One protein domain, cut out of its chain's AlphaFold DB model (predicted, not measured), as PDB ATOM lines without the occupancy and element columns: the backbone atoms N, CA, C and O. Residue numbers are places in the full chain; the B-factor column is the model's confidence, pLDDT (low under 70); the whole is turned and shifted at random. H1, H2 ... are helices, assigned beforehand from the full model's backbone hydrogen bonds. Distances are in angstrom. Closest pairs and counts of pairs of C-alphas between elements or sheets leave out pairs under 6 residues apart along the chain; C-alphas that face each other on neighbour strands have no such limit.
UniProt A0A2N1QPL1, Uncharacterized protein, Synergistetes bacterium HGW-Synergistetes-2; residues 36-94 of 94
ATOM      1  N   LEU A  36      15.108  32.257 -17.868       90.75
ATOM      2  CA  LEU A  36      16.415  32.720 -17.411       90.75
ATOM      3  C   LEU A  36      16.610  34.179 -17.829       90.75
ATOM      4  O   LEU A  36      16.019  34.634 -18.808       90.75
ATOM      5  N   SER A  37      17.419  34.919 -17.077       91.56
ATOM      6  CA  SER A  37      17.697  36.331 -17.339       91.56
ATOM      7  C   SER A  37      19.093  36.703 -16.848       91.56
ATOM      8  O   SER A  37      19.616  36.073 -15.929       91.56
ATOM      9  N   ILE A  38      19.680  37.737 -17.448       91.50
ATOM     10  CA  ILE A  38      20.923  38.357 -16.985       91.50
ATOM     11  C   ILE A  38      20.536  39.590 -16.150       91.50
ATOM     12  O   ILE A  38      19.904  40.503 -16.691       91.50
ATOM     13  N   PRO A  39      20.880  39.648 -14.847       91.56
ATOM     14  CA  PRO A  39      20.655  40.839 -14.031       91.56
ATOM     15  C   PRO A  39      21.333  42.078 -14.625       91.56
ATOM     16  O   PRO A  39      22.427  41.992 -15.180       91.56
ATOM     17  N   LYS A  40      20.701  43.249 -14.479       89.50
ATOM     18  CA  LYS A  40      21.214  44.512 -15.044       89.50
ATOM     19  C   LYS A  40      22.571  44.923 -14.465       89.50
ATOM     20  O   LYS A  40      23.345  45.582 -15.145       89.50
ATOM     21  N   ASP A  41      22.831  44.548 -13.221       93.81
ATOM     22  CA  ASP A  41      24.026  44.844 -12.433       93.81
ATOM     23  C   ASP A  41      24.926  43.609 -12.257       93.81
ATOM     24  O   ASP A  41      25.704  43.532 -11.306       93.81
ATOM     25  N   ALA A  42      24.831  42.630 -13.167       95.25
ATOM     26  CA  ALA A  42      25.656  41.431 -13.118       95.25
ATOM     27  C   ALA A  42      27.155  41.806 -13.062       95.25
ATOM     28  O   ALA A  42      27.664  42.426 -13.999       95.25
ATOM     29  N   PRO A  43      27.901  41.392 -12.014       97.00
ATOM     30  CA  PRO A  43      29.299  41.797 -11.824       97.00
ATOM     31  C   PRO A  43      30.239  41.243 -12.906       97.00
ATOM     32  O   PRO A  43      31.351  41.731 -13.075       97.00
ATOM     33  N   ASN A  44      29.787  40.224 -13.642       97.12
ATOM     34  CA  ASN A  44      30.459  39.664 -14.805       97.12
ATOM     35  C   ASN A  44      29.447  39.479 -15.949       97.12
ATOM     36  O   ASN A  44      28.984  38.367 -16.217       97.12
ATOM     37  N   ALA A  45      29.074  40.586 -16.592       94.19
ATOM     38  CA  ALA A  45      28.110  40.589 -17.691       94.19
ATOM     39  C   ALA A  45      28.576  39.737 -18.888       94.19
ATOM     40  O   ALA A  45      27.775  38.998 -19.458       94.19
ATOM     41  N   ASP A  46      29.869  39.767 -19.215       95.25
ATOM     42  CA  ASP A  46      30.431  39.003 -20.336       95.25
ATOM     43  C   ASP A  46      30.351  37.492 -20.093       95.25
ATOM     44  O   ASP A  46      29.966  36.725 -20.978       95.25
ATOM     45  N   GLY A  47      30.679  37.046 -18.877       97.25
ATOM     46  CA  GLY A  47      30.541  35.645 -18.483       97.25
ATOM     47  C   GLY A  47      29.084  35.189 -18.474       97.25
ATOM     48  O   GLY A  47      28.783  34.099 -18.961       97.25
ATOM     49  N   ALA A  48      28.176  36.038 -17.984       95.94
ATOM     50  CA  ALA A  48      26.743  35.764 -18.026       95.94
ATOM     51  C   ALA A  48      26.242  35.625 -19.472       95.94
ATOM     52  O   ALA A  48      25.508  34.684 -19.764       95.94
ATOM     53  N   MET A  49      26.691  36.492 -20.387       94.62
ATOM     54  CA  MET A  49      26.337  36.413 -21.806       94.62
ATOM     55  C   MET A  49      26.752  35.076 -22.417       94.62
ATOM     56  O   MET A  49      25.914  34.371 -22.971       94.62
ATOM     57  N   ARG A  50      28.019  34.686 -22.236       95.88
ATOM     58  CA  ARG A  50      28.546  33.410 -22.749       95.88
ATOM     59  C   ARG A  50      27.812  32.206 -22.167       95.88
ATOM     60  O   ARG A  50      27.583  31.223 -22.866       95.88
ATOM     61  N   PHE A  51      27.438  32.270 -20.890       96.31
ATOM     62  CA  PHE A  51      26.662  31.208 -20.261       96.31
ATOM     63  C   PHE A  51      25.268  31.092 -20.881       96.31
ATOM     64  O   PHE A  51      24.842  29.986 -21.205       96.31
ATOM     65  N   VAL A  52      24.575  32.213 -21.098       94.81
ATOM     66  CA  VAL A  52      23.267  32.202 -21.764       94.81
ATOM     67  C   VAL A  52      23.384  31.696 -23.202       94.81
ATOM     68  O   VAL A  52      22.597  30.841 -23.593       94.81
ATOM     69  N   GLU A  53      24.386  32.133 -23.966       94.25
ATOM     70  CA  GLU A  53      24.660  31.602 -25.311       94.25
ATOM     71  C   GLU A  53      24.835  30.077 -25.295       94.25
ATOM     72  O   GLU A  53      24.228  29.378 -26.106       94.25
ATOM     73  N   PHE A  54      25.599  29.545 -24.335       95.88
ATOM     74  CA  PHE A  54      25.758  28.103 -24.165       95.88
ATOM     75  C   PHE A  54      24.435  27.408 -23.819       95.88
ATOM     76  O   PHE A  54      24.106  26.398 -24.440       95.88
ATOM     77  N   VAL A  55      23.666  27.940 -22.863       95.19
ATOM     78  CA  VAL A  55      22.384  27.350 -22.440       95.19
ATOM     79  C   VAL A  55      21.392  27.277 -23.601       95.19
ATOM     80  O   VAL A  55      20.681  26.282 -23.729       95.19
ATOM     81  N   LEU A  56      21.354  28.306 -24.452       93.12
ATOM     82  CA  LEU A  56      20.449  28.388 -25.602       93.12
ATOM     83  C   LEU A  56      20.990  27.691 -26.863       93.12
ATOM     84  O   LEU A  56      20.257  27.562 -27.843       93.12
ATOM     85  N   SER A  57      22.249  27.245 -26.863       92.94
ATOM     86  CA  SER A  57      22.858  26.560 -28.003       92.94
ATOM     87  C   SER A  57      22.226  25.175 -28.221       92.94
ATOM     88  O   SER A  57      22.168  24.389 -27.268       92.94
ATOM     89  N   PRO A  58      21.815  24.827 -29.460       91.50
ATOM     90  CA  PRO A  58      21.305  23.493 -29.793       91.50
ATOM     91  C   PRO A  58      22.284  22.360 -29.469       91.50
ATOM     92  O   PRO A  58      21.863  21.304 -29.019       91.50
ATOM     93  N   GLU A  59      23.581  22.597 -29.672       92.88
ATOM     94  CA  GLU A  59      24.665  21.630 -29.435       92.88
ATOM     95  C   GLU A  59      25.249  21.744 -28.015       92.88
ATOM     96  O   GLU A  59      26.142  20.990 -27.639       92.88
ATOM     97  N   GLY A  60      24.772  22.718 -27.234       94.38
ATOM     98  CA  GLY A  60      25.220  22.994 -25.874       94.38
ATOM     99  C   GLY A  60      24.164  22.616 -24.844       94.38
ATOM    100  O   GLY A  60      23.759  21.460 -24.729       94.38
ATOM    101  N   GLY A  61      23.709  23.600 -24.070       95.19
ATOM    102  CA  GLY A  61      22.797  23.367 -22.953       95.19
ATOM    103  C   GLY A  61      21.453  22.761 -23.355       95.19
ATOM    104  O   GLY A  61      20.914  21.963 -22.591       95.19
ATOM    105  N   LEU A  62      20.927  23.062 -24.550       93.81
ATOM    106  CA  LEU A  62      19.670  22.455 -25.006       93.81
ATOM    107  C   LEU A  62      19.802  20.944 -25.224       93.81
ATOM    108  O   LEU A  62      18.883  20.216 -24.853       93.81
ATOM    109  N   ALA A  63      20.935  20.469 -25.751       94.88
ATOM    110  CA  ALA A  63      21.203  19.036 -25.874       94.88
ATOM    111  C   ALA A  63      21.240  18.362 -24.493       94.88
ATOM    112  O   ALA A  63      20.595  17.336 -24.290       94.88
ATOM    113  N   VAL A  64      21.896  18.995 -23.513       96.06
ATOM    114  CA  VAL A  64      21.953  18.488 -22.130       96.06
ATOM    115  C   VAL A  64      20.555  18.361 -21.521       96.06
ATOM    116  O   VAL A  64      20.240  17.346 -20.907       96.06
ATOM    117  N   PHE A  65      19.683  19.359 -21.697       94.12
ATOM    118  CA  PHE A  65      18.304  19.268 -21.206       94.12
ATOM    119  C   PHE A  65      17.541  18.101 -21.841       94.12
ATOM    120  O   PHE A  65      16.863  17.369 -21.119       94.12
ATOM    121  N   GLN A  66      17.687  17.889 -23.153       93.44
ATOM    122  CA  GLN A  66      17.054  16.760 -23.840       93.44
ATOM    123  C   GLN A  66      17.555  15.414 -23.307       93.44
ATOM    124  O   GLN A  66      16.743  14.539 -23.007       93.44
ATOM    125  N   GLU A  67      18.869  15.259 -23.132       96.44
ATOM    126  CA  GLU A  67      19.478  14.045 -22.568       96.44
ATOM    127  C   GLU A  67      19.002  13.762 -21.137       96.44
ATOM    128  O   GLU A  67      18.806  12.608 -20.757       96.44
ATOM    129  N   MET A  68      18.753  14.816 -20.359       95.62
ATOM    130  CA  MET A  68      18.231  14.728 -18.993       95.62
ATOM    131  C   MET A  68      16.703  14.559 -18.925       95.62
ATOM    132  O   MET A  68      16.136  14.554 -17.831       95.62
ATOM    133  N   GLY A  69      16.025  14.400 -20.066       92.56
ATOM    134  CA  GLY A  69      14.585  14.140 -20.137       92.56
ATOM    135  C   GLY A  69      13.705  15.387 -20.033       92.56
ATOM    136  O   GLY A  69      12.507  15.273 -19.768       92.56
ATOM    137  N   GLN A  70      14.274  16.576 -20.228       90.44
ATOM    138  CA  GLN A  70      13.527  17.825 -20.276       90.44
ATOM    139  C   GLN A  70      13.269  18.242 -21.729       90.44
ATOM    140  O   GLN A  70      14.185  18.604 -22.468       90.44
ATOM    141  N   ASP A  71      11.994  18.244 -22.121       86.81
ATOM    142  CA  ASP A  71      11.572  18.717 -23.440       86.81
ATOM    143  C   ASP A  71      11.940  20.187 -23.673       86.81
ATOM    144  O   ASP A  71      11.800  21.046 -22.793       86.81
ATOM    145  N   ILE A  72      12.320  20.497 -24.913       87.75
ATOM    146  CA  ILE A  72      12.653  21.853 -25.338       87.75
ATOM    147  C   ILE A  72      11.447  22.508 -26.002       87.75
ATOM    148  O   ILE A  72      11.111  22.244 -27.151       87.75
ATOM    149  N   VAL A  73      10.839  23.427 -25.263       79.81
ATOM    150  CA  VAL A  73       9.671  24.221 -25.680       79.81
ATOM    151  C   VAL A  73      10.083  25.579 -26.281       79.81
ATOM    152  O   VAL A  73       9.286  26.289 -26.895       79.81
ATOM    153  N   GLY A  74      11.357  25.944 -26.124       76.12
ATOM    154  CA  GLY A  74      11.948  27.192 -26.594       76.12
ATOM    155  C   GLY A  74      13.184  26.966 -27.480       76.12
ATOM    156  O   GLY A  74      13.283  25.947 -28.167       76.12
ATOM    157  N   PRO A  75      14.139  27.902 -27.498       86.62
ATOM    158  CA  PRO A  75      14.187  29.130 -26.706       86.62
ATOM    159  C   PRO A  75      13.369  30.264 -27.340       86.62
ATOM    160  O   PRO A  75      13.407  30.457 -28.550       86.62
ATOM    161  N   LYS A  76      12.621  31.012 -26.524       85.31
ATOM    162  CA  LYS A  76      11.786  32.142 -26.959       85.31
ATOM    163  C   LYS A  76      12.058  33.360 -26.088       85.31
ATOM    164  O   LYS A  76      12.323  33.228 -24.895       85.31
ATOM    165  N   ALA A  77      11.969  34.542 -26.686       81.56
ATOM    166  CA  ALA A  77      11.968  35.794 -25.944       81.56
ATOM    167  C   ALA A  77      10.681  35.922 -25.120       81.56
ATOM    168  O   ALA A  77       9.590  35.739 -25.654       81.56
ATOM    169  N   MET A  78      10.803  36.315 -23.852       72.44
ATOM    170  CA  MET A  78       9.670  36.729 -23.022       72.44
ATOM    171  C   MET A  78       9.905  38.176 -22.570       72.44
ATOM    172  O   MET A  78      10.906  38.460 -21.915       72.44
ATOM    173  N   GLY A  79       9.001  39.096 -22.929       66.00
ATOM    174  CA  GLY A  79       9.105  40.533 -22.621       66.00
ATOM    175  C   GLY A  79       9.377  41.423 -23.843       66.00
ATOM    176  O   GLY A  79       9.353  40.957 -24.980       66.00
ATOM    177  N   ALA A  80       9.605  42.724 -23.621       58.53
ATOM    178  CA  ALA A  80       9.892  43.678 -24.694       58.53
ATOM    179  C   ALA A  80      11.227  43.320 -25.372       58.53
ATOM    180  O   ALA A  80      12.287  43.516 -24.787       58.53
ATOM    181  N   GLY A  81      11.181  42.795 -26.602       57.62
ATOM    182  CA  GLY A  81      12.346  42.265 -27.333       57.62
ATOM    183  C   GLY A  81      13.501  43.252 -27.584       57.62
ATOM    184  O   GLY A  81      14.548  42.858 -28.098       57.62
ATOM    185  N   GLU A  82      13.339  44.520 -27.204       59.31
ATOM    186  CA  GLU A  82      14.378  45.555 -27.185       59.31
ATOM    187  C   GLU A  82      15.456  45.303 -26.120       59.31
ATOM    188  O   GLU A  82      16.601  45.704 -26.315       59.31
ATOM    189  N   SER A  83      15.134  44.602 -25.026       72.94
ATOM    190  CA  SER A  83      16.087  44.306 -23.944       72.94
ATOM    191  C   SER A  83      16.939  43.057 -24.184       72.94
ATOM    192  O   SER A  83      17.812  42.755 -23.371       72.94
ATOM    193  N   ILE A  84      16.712  42.331 -25.287       82.19
ATOM    194  CA  ILE A  84      17.478  41.127 -25.619       82.19
ATOM    195  C   ILE A  84      18.705  41.507 -26.461       82.19
ATOM    196  O   ILE A  84      18.546  42.042 -27.566       82.19
ATOM    197  N   PRO A  85      19.926  41.195 -25.986       84.00
ATOM    198  CA  PRO A  85      21.162  41.404 -26.729       84.00
ATOM    199  C   PRO A  85      21.111  40.791 -28.129       84.00
ATOM    200  O   PRO A  85      20.622  39.678 -28.316       84.00
ATOM    201  N   ALA A  86      21.661  41.499 -29.118       84.81
ATOM    202  CA  ALA A  86      21.641  41.059 -30.514       84.81
ATOM    203  C   ALA A  86      22.256  39.662 -30.712       84.81
ATOM    204  O   ALA A  86      21.722  38.879 -31.493       84.81
ATOM    205  N   ALA A  87      23.311  39.335 -29.956       82.94
ATOM    206  CA  ALA A  87      23.976  38.032 -29.989       82.94
ATOM    207  C   ALA A  87      23.025  36.862 -29.675       82.94
ATOM    208  O   ALA A  87      23.116  35.805 -30.293       82.94
ATOM    209  N   LEU A  88      22.050  37.073 -28.785       86.06
ATOM    210  CA  LEU A  88      21.104  36.031 -28.390       86.06
ATOM    211  C   LEU A  88      19.950  35.870 -29.380       86.06
ATOM    212  O   LEU A  88      19.357  34.798 -29.443       86.06
ATOM    213  N   LYS A  89      19.633  36.895 -30.184       86.12
ATOM    214  CA  LYS A  89      18.489  36.857 -31.114       86.12
ATOM    215  C   LYS A  89      18.601  35.731 -32.142       86.12
ATOM    216  O   LYS A  89      17.584  35.148 -32.490       86.12
ATOM    217  N   ALA A  90      19.816  35.403 -32.581       85.88
ATOM    218  CA  ALA A  90      20.062  34.314 -33.531       85.88
ATOM    219  C   ALA A  90      19.775  32.918 -32.950       85.88
ATOM    220  O   ALA A  90      19.555  31.976 -33.707       85.88
ATOM    221  N   LEU A  91      19.777  32.784 -31.621       87.88
ATOM    222  CA  LEU A  91      19.523  31.521 -30.931       87.88
ATOM    223  C   LEU A  91      18.042  31.329 -30.598       87.88
ATOM    224  O   LEU A  91      17.645  30.220 -30.258       87.88
ATOM    225  N   LEU A  92      17.221  32.379 -30.690       86.44
ATOM    226  CA  LEU A  92      15.797  32.321 -30.373       86.44
ATOM    227  C   LEU A  92      14.984  31.772 -31.550       86.44
ATOM    228  O   LEU A  92      15.199  32.133 -32.704       86.44
ATOM    229  N   LYS A  93      14.006  30.920 -31.241       72.31
ATOM    230  CA  LYS A  93      12.980  30.464 -32.180       72.31
ATOM    231  C   LYS A  93      11.782  31.416 -32.113       72.31
ATOM    232  O   LYS A  93      11.419  31.869 -31.028       72.31
ATOM    233  N   ASN A  94      11.187  31.705 -33.271       55.28
ATOM    234  CA  ASN A  94       9.964  32.510 -33.385       55.28
ATOM    235  C   ASN A  94       8.759  31.825 -32.707       55.28
ATOM    236  O   ASN A  94       8.655  30.576 -32.749       55.28
TER     237      ASN A  94
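This is residues 36 to 94 of the 94 residues of an uncharacterized protein of Synergistetes bacterium HGW-Synergistetes-2 (UniProt A0A2N1QPL1). With little regular structure, this is a lopsided U: helices H1 and H2 follow one another roughly end to end along the longest axis, and a long loop, residues 68 to 85, folds back towards the H1 end, where the short H3 lies. The printed part has 59 residues with three named helices, H1, H2, H3 in that order, and no named strand. It is all helix in class, though only 23 residues are in named elements, and compact, with a radius of gyration of the C-alphas of 11.9 A and spans of 33 by 24 by 15 A.

H1, residues 45 to 56, runs 16.4 A from C-alpha 45 at (28.110, 40.589, -17.691). H2, residues 61 to 67, runs 9.9 A. H3, residues 86 to 89, runs 5.3 A to C-alpha 89 at (18.489, 36.857, -31.114).

H1, with residues 54 to 56 alone, and H2 touch only at the corner, closest at the C-alphas of Val 55 and Gly 61, 4.0 A. They run the same way at a shallow tilt of 33 degrees, only just short of steep. H1, with residues 52 to 53 alone, and H3 only just touch, with 3 pairs of C-alphas within 8 A, the closest those of Glu 53 and Leu 88, 6.5 A. H2 and H3 are apart. In H1 and H2 every O i to N i+4 pair is within hydrogen-bond range; H3 is too short for one.

The printed part has no cut. The H1 to H2 link is tight, the H2 to H3 link long. Residues 40 to 47, of which 45 to 47 belong to H1, stand free. Residues 79 to 82 and 94 have pLDDT under 70.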